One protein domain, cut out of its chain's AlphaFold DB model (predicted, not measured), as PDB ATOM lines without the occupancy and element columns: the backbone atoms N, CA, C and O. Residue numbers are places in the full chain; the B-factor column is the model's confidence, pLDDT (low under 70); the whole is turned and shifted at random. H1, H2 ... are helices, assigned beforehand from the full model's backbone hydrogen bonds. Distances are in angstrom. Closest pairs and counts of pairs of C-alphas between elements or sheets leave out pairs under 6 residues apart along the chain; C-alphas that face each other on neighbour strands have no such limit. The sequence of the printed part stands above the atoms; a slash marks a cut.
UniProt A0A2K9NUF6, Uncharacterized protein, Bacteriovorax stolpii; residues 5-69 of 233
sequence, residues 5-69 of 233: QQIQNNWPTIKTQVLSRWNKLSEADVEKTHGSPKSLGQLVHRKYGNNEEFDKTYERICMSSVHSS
ATOM      1  N   GLN A   5      -0.075  -9.482 -14.043       84.00
ATOM      2  CA  GLN A   5      -0.557  -8.374 -14.861       84.00
ATOM      3  C   GLN A   5      -1.939  -8.650 -15.480       84.00
ATOM      4  O   GLN A   5      -2.800  -7.777 -15.498       84.00
ATOM      5  N   GLN A   6      -2.200  -9.877 -15.935       85.06
ATOM      6  CA  GLN A   6      -3.504 -10.313 -16.437       85.06
ATOM      7  C   GLN A   6      -4.545 -10.350 -15.320       85.06
ATOM      8  O   GLN A   6      -5.700 -10.002 -15.566       85.06
ATOM      9  N   ILE A   7      -4.149 -10.743 -14.106       86.06
ATOM     10  CA  ILE A   7      -5.034 -10.719 -12.937       86.06
ATOM     11  C   ILE A   7      -5.417  -9.280 -12.601       86.06
ATOM     12  O   ILE A   7      -6.596  -9.012 -12.401       86.06
ATOM     13  N   GLN A   8      -4.463  -8.346 -12.604       87.38
ATOM     14  CA  GLN A   8      -4.745  -6.930 -12.355       87.38
ATOM     15  C   GLN A   8      -5.637  -6.313 -13.437       87.38
ATOM     16  O   GLN A   8      -6.611  -5.637 -13.116       87.38
ATOM     17  N   ASN A   9      -5.367  -6.599 -14.712       89.44
ATOM     18  CA  ASN A   9      -6.174  -6.083 -15.821       89.44
ATOM     19  C   ASN A   9      -7.626  -6.588 -15.778       89.44
ATOM     20  O   ASN A   9      -8.545  -5.848 -16.113       89.44
ATOM     21  N   ASN A  10      -7.837  -7.835 -15.345       89.75
ATOM     22  CA  ASN A  10      -9.165  -8.435 -15.202       89.75
ATOM     23  C   ASN A  10      -9.687  -8.384 -13.756       89.75
ATOM     24  O   ASN A  10     -10.684  -9.036 -13.433       89.75
ATOM     25  N   TRP A  11      -9.035  -7.613 -12.879       90.88
ATOM     26  CA  TRP A  11      -9.335  -7.591 -11.451       90.88
ATOM     27  C   TRP A  11     -10.791  -7.236 -11.142       90.88
ATOM     28  O   TRP A  11     -11.382  -7.944 -10.330       90.88
ATOM     29  N   PRO A  12     -11.431  -6.251 -11.805       91.12
ATOM     30  CA  PRO A  12     -12.840  -5.947 -11.558       91.12
ATOM     31  C   PRO A  12     -13.756  -7.154 -11.799       91.12
ATOM     32  O   PRO A  12     -14.608  -7.469 -10.972       91.12
ATOM     33  N   THR A  13     -13.539  -7.889 -12.894       91.44
ATOM     34  CA  THR A  13     -14.322  -9.085 -13.237       91.44
ATOM     35  C   THR A  13     -14.063 -10.226 -12.258       91.44
ATOM     36  O   THR A  13     -15.004 -10.871 -11.790       91.44
ATOM     37  N   ILE A  14     -12.792 -10.462 -11.916       91.19
ATOM     38  CA  ILE A  14     -12.390 -11.480 -10.937       91.19
ATOM     39  C   ILE A  14     -13.011 -11.163  -9.574       91.19
ATOM     40  O   ILE A  14     -13.618 -12.038  -8.962       91.19
ATOM     41  N   LYS A  15     -12.935  -9.907  -9.128       92.69
ATOM     42  CA  LYS A  15     -13.511  -9.416  -7.873       92.69
ATOM     43  C   LYS A  15     -15.011  -9.688  -7.790       92.69
ATOM     44  O   LYS A  15     -15.464 -10.226  -6.782       92.69
ATOM     45  N   THR A  16     -15.781  -9.380  -8.836       92.19
ATOM     46  CA  THR A  16     -17.226  -9.664  -8.861       92.19
ATOM     47  C   THR A  16     -17.513 -11.159  -8.709       92.19
ATOM     48  O   THR A  16     -18.377 -11.542  -7.919       92.19
ATOM     49  N   GLN A  17     -16.768 -12.021  -9.408       92.69
ATOM     50  CA  GLN A  17     -16.940 -13.472  -9.283       92.69
ATOM     51  C   GLN A  17     -16.521 -13.998  -7.903       92.69
ATOM     52  O   GLN A  17     -17.205 -14.853  -7.342       92.69
ATOM     53  N   VAL A  18     -15.434 -13.471  -7.333       92.06
ATOM     54  CA  VAL A  18     -14.978 -13.786  -5.971       92.06
ATOM     55  C   VAL A  18     -16.062 -13.418  -4.958       92.06
ATOM     56  O   VAL A  18     -16.435 -14.251  -4.137       92.06
ATOM     57  N   LEU A  19     -16.630 -12.213  -5.035       92.50
ATOM     58  CA  LEU A  19     -17.702 -11.786  -4.130       92.50
ATOM     59  C   LEU A  19     -18.955 -12.652  -4.275       92.50
ATOM     60  O   LEU A  19     -19.532 -13.053  -3.270       92.50
ATOM     61  N   SER A  20     -19.325 -13.009  -5.509       92.31
ATOM     62  CA  SER A  20     -20.454 -13.906  -5.782       92.31
ATOM     63  C   SER A  20     -20.229 -15.327  -5.259       92.31
ATOM     64  O   SER A  20     -21.175 -16.000  -4.844       92.31
ATOM     65  N   ARG A  21     -18.983 -15.812  -5.276       91.50
ATOM     66  CA  ARG A  21     -18.642 -17.152  -4.790       91.50
ATOM     67  C   ARG A  21     -18.536 -17.198  -3.270       91.50
ATOM     68  O   ARG A  21     -18.953 -18.180  -2.658       91.50
ATOM     69  N   TRP A  22     -18.015 -16.134  -2.666       90.81
ATOM     70  CA  TRP A  22     -17.811 -15.999  -1.230       90.81
ATOM     71  C   TRP A  22     -18.599 -14.803  -0.672       90.81
ATOM     72  O   TRP A  22     -18.026 -13.798  -0.261       90.81
ATOM     73  N   ASN A  23     -19.924 -14.956  -0.573       91.19
ATOM     74  CA  ASN A  23     -20.872 -13.920  -0.118       91.19
ATOM     75  C   ASN A  23     -20.619 -13.334   1.292       91.19
ATOM     76  O   ASN A  23     -21.266 -12.364   1.673       91.19
ATOM     77  N   LYS A  24     -19.732 -13.922   2.109       90.19
ATOM     78  CA  LYS A  24     -19.346 -13.390   3.433       90.19
ATOM     79  C   LYS A  24     -18.139 -12.446   3.368       90.19
ATOM     80  O   LYS A  24     -17.750 -11.891   4.399       90.19
ATOM     81  N   LEU A  25     -17.502 -12.309   2.205       91.56
ATOM     82  CA  LEU A  25     -16.426 -11.346   1.994       91.56
ATOM     83  C   LEU A  25     -17.016  -9.959   1.742       91.56
ATOM     84  O   LEU A  25     -17.977  -9.807   0.995       91.56
ATOM     85  N   SER A  26     -16.418  -8.940   2.358       93.31
ATOM     86  CA  SER A  26     -16.743  -7.550   2.049       93.31
ATOM     87  C   SER A  26     -15.998  -7.116   0.795       93.31
ATOM     88  O   SER A  26     -14.820  -7.438   0.628       93.31
ATOM     89  N   GLU A  27     -16.657  -6.318  -0.042       93.75
ATOM     90  CA  GLU A  27     -16.043  -5.709  -1.217       93.75
ATOM     91  C   GLU A  27     -14.748  -4.959  -0.877       93.75
ATOM     92  O   GLU A  27     -13.746  -5.103  -1.579       93.75
ATOM     93  N   ALA A  28     -14.746  -4.214   0.232       93.25
ATOM     94  CA  ALA A  28     -13.595  -3.435   0.675       93.25
ATOM     95  C   ALA A  28     -12.409  -4.314   1.097       93.25
ATOM     96  O   ALA A  28     -11.257  -3.921   0.924       93.25
ATOM     97  N   ASP A  29     -12.668  -5.495   1.658       92.25
ATOM     98  CA  ASP A  29     -11.605  -6.417   2.060       92.25
ATOM     99  C   ASP A  29     -11.028  -7.160   0.857       92.25
ATOM    100  O   ASP A  29      -9.815  -7.343   0.786       92.25
ATOM    101  N   VAL A  30     -11.877  -7.533  -0.108       92.56
ATOM    102  CA  VAL A  30     -11.421  -8.117  -1.375       92.56
ATOM    103  C   VAL A  30     -10.581  -7.101  -2.143       92.56
ATOM    104  O   VAL A  30      -9.488  -7.453  -2.578       92.56
ATOM    105  N   GLU A  31     -11.012  -5.839  -2.234       93.12
ATOM    106  CA  GLU A  31     -10.290  -4.778  -2.956       93.12
ATOM    107  C   GLU A  31      -8.839  -4.620  -2.481       93.12
ATOM    108  O   GLU A  31      -7.924  -4.585  -3.300       93.12
ATOM    109  N   LYS A  32      -8.604  -4.647  -1.162       91.75
ATOM    110  CA  LYS A  32      -7.259  -4.529  -0.562       91.75
ATOM    111  C   LYS A  32      -6.292  -5.633  -0.989       91.75
ATOM    112  O   LYS A  32      -5.083  -5.469  -0.857       91.75
ATOM    113  N   THR A  33      -6.800  -6.776  -1.447       90.56
ATOM    114  CA  THR A  33      -5.947  -7.892  -1.872       90.56
ATOM    115  C   THR A  33      -5.362  -7.693  -3.265       90.56
ATOM    116  O   THR A  33      -4.387  -8.368  -3.586       90.56
ATOM    117  N   HIS A  34      -5.925  -6.784  -4.077       88.50
ATOM    118  CA  HIS A  34      -5.485  -6.483  -5.448       88.50
ATOM    119  C   HIS A  34      -5.246  -7.729  -6.322       88.50
ATOM    120  O   HIS A  34      -4.336  -7.758  -7.151       88.50
ATOM    121  N   GLY A  35      -6.027  -8.792  -6.115       84.12
ATOM    122  CA  GLY A  35      -5.875 -10.044  -6.855       84.12
ATOM    123  C   GLY A  35      -4.677 -10.894  -6.461       84.12
ATOM    124  O   GLY A  35      -4.373 -11.854  -7.156       84.12
ATOM    125  N   SER A  36      -4.020 -10.610  -5.338       90.25
ATOM    126  CA  SER A  36      -3.014 -11.515  -4.793       90.25
ATOM    127  C   SER A  36      -3.680 -12.808  -4.289       90.25
ATOM    128  O   SER A  36      -4.473 -12.742  -3.339       90.25
ATOM    129  N   PRO A  37      -3.331 -13.990  -4.839       89.19
ATOM    130  CA  PRO A  37      -3.916 -15.263  -4.414       89.19
ATOM    131  C   PRO A  37      -3.661 -15.536  -2.928       89.19
ATOM    132  O   PRO A  37      -4.553 -15.970  -2.207       89.19
ATOM    133  N   LYS A  38      -2.456 -15.203  -2.442       89.75
ATOM    134  CA  LYS A  38      -2.040 -15.419  -1.049       89.75
ATOM    135  C   LYS A  38      -2.866 -14.584  -0.071       89.75
ATOM    136  O   LYS A  38      -3.384 -15.116   0.909       89.75
ATOM    137  N   SER A  39      -3.024 -13.288  -0.346       92.12
ATOM    138  CA  SER A  39      -3.798 -12.383   0.512       92.12
ATOM    139  C   SER A  39      -5.287 -12.730   0.506       92.12
ATOM    140  O   SER A  39      -5.933 -12.719   1.555       92.12
ATOM    141  N   LEU A  40      -5.829 -13.080  -0.663       91.31
ATOM    142  CA  LEU A  40      -7.229 -13.463  -0.799       91.31
ATOM    143  C   LEU A  40      -7.514 -14.817  -0.131       91.31
ATOM    144  O   LEU A  40      -8.511 -14.940   0.580       91.31
ATOM    145  N   GLY A  41      -6.609 -15.791  -0.251       91.94
ATOM    146  CA  GLY A  41      -6.707 -17.079   0.440       91.94
ATOM    147  C   GLY A  41      -6.676 -16.927   1.962       91.94
ATOM    148  O   GLY A  41      -7.502 -17.509   2.663       91.94
ATOM    149  N   GLN A  42      -5.806 -16.059   2.495       92.62
ATOM    150  CA  GLN A  42      -5.797 -15.729   3.928       92.62
ATOM    151  C   GLN A  42      -7.108 -15.076   4.390       92.62
ATOM    152  O   GLN A  42      -7.597 -15.374   5.483       92.62
ATOM    153  N   LEU A  43      -7.690 -14.195   3.570       92.50
ATOM    154  CA  LEU A  43      -8.970 -13.553   3.871       92.50
ATOM    155  C   LEU A  43     -10.117 -14.574   3.897       92.50
ATOM    156  O   LEU A  43     -10.921 -14.570   4.834       92.50
ATOM    157  N   VAL A  44     -10.170 -15.468   2.905       92.69
ATOM    158  CA  VAL A  44     -11.155 -16.557   2.832       92.69
ATOM    159  C   VAL A  44     -11.005 -17.487   4.029       92.69
ATOM    160  O   VAL A  44     -11.989 -17.734   4.724       92.69
ATOM    161  N   HIS A  45      -9.782 -17.913   4.347       92.00
ATOM    162  CA  HIS A  45      -9.505 -18.751   5.510       92.00
ATOM    163  C   HIS A  45      -9.967 -18.089   6.817       92.00
ATOM    164  O   HIS A  45     -10.645 -18.720   7.620       92.00
ATOM    165  N   ARG A  46      -9.719 -16.786   7.006       92.00
ATOM    166  CA  ARG A  46     -10.177 -16.057   8.203       92.00
ATOM    167  C   ARG A  46     -11.704 -16.007   8.333       92.00
ATOM    168  O   ARG A  46     -12.219 -15.969   9.447       92.00
ATOM    169  N   LYS A  47     -12.434 -15.955   7.215       91.44
ATOM    170  CA  LYS A  47     -13.902 -15.803   7.202       91.44
ATOM    171  C   LYS A  47     -14.657 -17.133   7.180       91.44
ATOM    172  O   LYS A  47     -15.773 -17.197   7.695       91.44
ATOM    173  N   TYR A  48     -14.074 -18.166   6.582       89.12
ATOM    174  CA  TYR A  48     -14.718 -19.461   6.348       89.12
ATOM    175  C   TYR A  48     -14.037 -20.630   7.070       89.12
ATOM    176  O   TYR A  48     -14.608 -21.714   7.119       89.12
ATOM    177  N   GLY A  49     -12.842 -20.438   7.631       84.94
ATOM    178  CA  GLY A  49     -12.081 -21.450   8.368       84.94
ATOM    179  C   GLY A  49     -11.384 -22.491   7.491       84.94
ATOM    180  O   GLY A  49     -10.358 -23.023   7.900       84.94
ATOM    181  N   ASN A  50     -11.876 -22.753   6.275       82.19
ATOM    182  CA  ASN A  50     -11.331 -23.782   5.389       82.19
ATOM    183  C   ASN A  50     -10.845 -23.203   4.047       82.19
ATOM    184  O   ASN A  50     -11.461 -22.276   3.521       82.19
ATOM    185  N   ASN A  51      -9.732 -23.731   3.518       82.56
ATOM    186  CA  ASN A  51      -9.037 -23.194   2.333       82.56
ATOM    187  C   ASN A  51      -8.812 -24.233   1.210       82.56
ATOM    188  O   ASN A  51      -8.364 -23.869   0.130       82.56
ATOM    189  N   GLU A  52      -9.146 -25.514   1.416       84.06
ATOM    190  CA  GLU A  52      -8.817 -26.597   0.462       84.06
ATOM    191  C   GLU A  52      -9.382 -26.398  -0.956       84.06
ATOM    192  O   GLU A  52      -8.784 -26.832  -1.941       84.06
ATOM    193  N   GLU A  53     -10.537 -25.742  -1.081       87.50
ATOM    194  CA  GLU A  53     -11.165 -25.486  -2.382       87.50
ATOM    195  C   GLU A  53     -10.821 -24.117  -2.977       87.50
ATOM    196  O   GLU A  53     -11.211 -23.832  -4.116       87.50
ATOM    197  N   PHE A  54     -10.122 -23.259  -2.233       90.88
ATOM    198  CA  PHE A  54      -9.854 -21.892  -2.663       90.88
ATOM    199  C   PHE A  54      -9.000 -21.865  -3.918       90.88
ATOM    200  O   PHE A  54      -9.448 -21.295  -4.906       90.88
ATOM    201  N   ASP A  55      -7.843 -22.530  -3.921       89.75
ATOM    202  CA  ASP A  55      -6.900 -22.467  -5.043       89.75
ATOM    203  C   ASP A  55      -7.554 -22.940  -6.347       89.75
ATOM    204  O   ASP A  55      -7.518 -22.240  -7.357       89.75
ATOM    205  N   LYS A  56      -8.281 -24.065  -6.297       90.94
ATOM    206  CA  LYS A  56      -9.016 -24.618  -7.450       90.94
ATOM    207  C   LYS A  56     -10.118 -23.679  -7.943       90.94
ATOM    208  O   LYS A  56     -10.344 -23.536  -9.145       90.94
ATOM    209  N   THR A  57     -10.854 -23.068  -7.015       90.44
ATOM    210  CA  THR A  57     -11.970 -22.176  -7.352       90.44
ATOM    211  C   THR A  57     -11.460 -20.844  -7.887       90.44
ATOM    212  O   THR A  57     -11.978 -20.339  -8.882       90.44
ATOM    213  N   TYR A  58     -10.427 -20.295  -7.257       90.25
ATOM    214  CA  TYR A  58      -9.788 -19.051  -7.642       90.25
ATOM    215  C   TYR A  58      -9.107 -19.180  -9.006       90.25
ATOM    216  O   TYR A  58      -9.308 -18.324  -9.866       90.25
ATOM    217  N   GLU A  59      -8.401 -20.285  -9.263       90.25
ATOM    218  CA  GLU A  59      -7.822 -20.576 -10.576       90.25
ATOM    219  C   GLU A  59      -8.903 -20.635 -11.664       90.25
ATOM    220  O   GLU A  59      -8.773 -19.983 -12.702       90.25
ATOM    221  N   ARG A  60     -10.026 -21.320 -11.401       89.88
ATOM    222  CA  ARG A  60     -11.164 -21.377 -12.332       89.88
ATOM    223  C   ARG A  60     -11.742 -19.993 -12.634       89.88
ATOM    224  O   ARG A  60     -12.001 -19.690 -13.799       89.88
ATOM    225  N   ILE A  61     -11.938 -19.161 -11.610       89.94
ATOM    226  CA  ILE A  61     -12.420 -17.780 -11.767       89.94
ATOM    227  C   ILE A  61     -11.452 -16.992 -12.652       89.94
ATOM    228  O   ILE A  61     -11.871 -16.393 -13.646       89.94
ATOM    229  N   CYS A  62     -10.157 -17.059 -12.343       87.44
ATOM    230  CA  CYS A  62      -9.123 -16.352 -13.083       87.44
ATOM    231  C   CYS A  62      -9.120 -16.771 -14.563       87.44
ATOM    232  O   CYS A  62      -9.188 -15.905 -15.435       87.44
ATOM    233  N   MET A  63      -9.153 -18.074 -14.867       85.50
ATOM    234  CA  MET A  63      -9.205 -18.562 -16.254       85.50
ATOM    235  C   MET A  63     -10.493 -18.158 -16.981       85.50
ATOM    236  O   MET A  63     -10.446 -17.796 -18.157       85.50
ATOM    237  N   SER A  64     -11.641 -18.154 -16.295       82.75
ATOM    238  CA  SER A  64     -12.915 -17.753 -16.907       82.75
ATOM    239  C   SER A  64     -12.925 -16.282 -17.336       82.75
ATOM    240  O   SER A  64     -13.501 -15.946 -18.371       82.75
ATOM    241  N   SER A  65     -12.231 -15.412 -16.592       76.31
ATOM    242  CA  SER A  65     -12.186 -13.977 -16.888       76.31
ATOM    243  C   SER A  65     -11.490 -13.673 -18.222       76.31
ATOM    244  O   SER A  65     -11.955 -12.826 -18.977       76.31
ATOM    245  N   VAL A  66     -10.455 -14.442 -18.579       70.56
ATOM    246  CA  VAL A  66      -9.696 -14.297 -19.836       70.56
ATOM    247  C   VAL A  66     -10.537 -14.666 -21.058       70.56
ATOM    248  O   VAL A  66     -10.388 -14.082 -22.131       70.56
ATOM    249  N   HIS A  67     -11.432 -15.639 -20.905       62.94
ATOM    250  CA  HIS A  67     -12.298 -16.103 -21.986       62.94
ATOM    251  C   HIS A  67     -13.592 -15.288 -22.099       62.94
ATOM    252  O   HIS A  67     -14.166 -15.200 -23.185       62.94
ATOM    253  N   SER A  68     -14.022 -14.634 -21.015       54.91
ATOM    254  CA  SER A  68     -15.228 -13.799 -20.995       54.91
ATOM    255  C   SER A  68     -15.087 -12.519 -21.831       54.91
ATOM    256  O   SER A  68     -16.081 -12.040 -22.373       54.91
ATOM    257  N   SER A  69     -13.869 -12.002 -22.021       52.84
ATOM    258  CA  SER A  69     -13.606 -10.788 -22.815       52.84
ATOM    259  C   SER A  69     -13.799 -10.971 -24.329       52.84
ATOM    260  O   SER A  69     -13.657 -10.013 -25.084       52.84
TER     261      SER A  69
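AT A GLANCE: This is residues 5 to 69 of the 233 residues of an uncharacterized protein of Bacteriovorax stolpii (UniProt A0A2K9NUF6). A small helical body in which the longest helix, H5, runs along one side, H2 crosses it steeply near Cys 62, about the middle of H5, and H4 meets its first residues, 54 to 58. The short H3 packs on H2 on the side away from H5, and the short H1 lies at the end of the body farthest from the link between H4 and H5, near H2 and H5. The printed part has 65 residues with five named helices, in the order H1, H2, H3, H4, H5, and no named strand; the class is all helix. It is compact, with a radius of gyration of the C-alphas of 10.8 A, and the C-alphas span 33 by 23 by 19 A.

IN THESE COORDINATES: H5, residues 54 to 68, is 20.7 A from first to last C-alpha; it begins at C-alpha 54 (-9.854, -21.892, -2.663) and ends at C-alpha 68 (-15.228, -13.799, -20.995). H4, residues 37 to 48, is 15.8 A long, and H2, residues 11 to 21, is 14.9 A long. The two short helices are H3, residues 27 to 31, and H1, residues 5 to 9, which begins at C-alpha 5 (-0.557, -8.374, -14.861).

HOW THE PARTS SIT: H5 touches H2 at a steep tilt of 51 degrees, opposite ways; their closest C-alphas, those of Ile 14 and Cys 62, are 6.2 A apart. H5 touches H4 with its residues 54 to 58 alone, and the closest C-alphas, those of Gly 41 and Phe 54, are 6.5 A apart. These two also run opposite ways, at a steep tilt of 57 degrees. H2 and H4 are apart. H3 touches H2, with the closest C-alphas, Leu 19 and Glu 27, 6.9 A apart. H3 and H4 only just touch, with 3 pairs of C-alphas within 8 A, the closest Val 30 and Leu 40 at 6.8 A; H4 does so with residues 40 to 43 alone. H3 and H5 are apart. H1 is close to H5 but not clearly touching, with the closest C-alphas, Ile 7 and Cys 62, 7.0 A apart. H1 is likewise close to H2 but not clearly touching, with the C-alphas of Ile 7 and Ile 14 the closest at 7.7 A. Every O i to N i+4 pair is within hydrogen-bond range in H1, H2, H3 and H4, and 9 of 11 are in H5.

THE WHOLE: The two C-alphas farthest apart, those of Gly 49 and Ser 69, are 33.0 A apart. The printed part has no cut, and its four links are tight. The mean pLDDT of the printed part is 87.9; residues 67 to 69, of which 67 and 68 belong to H5, are under 70.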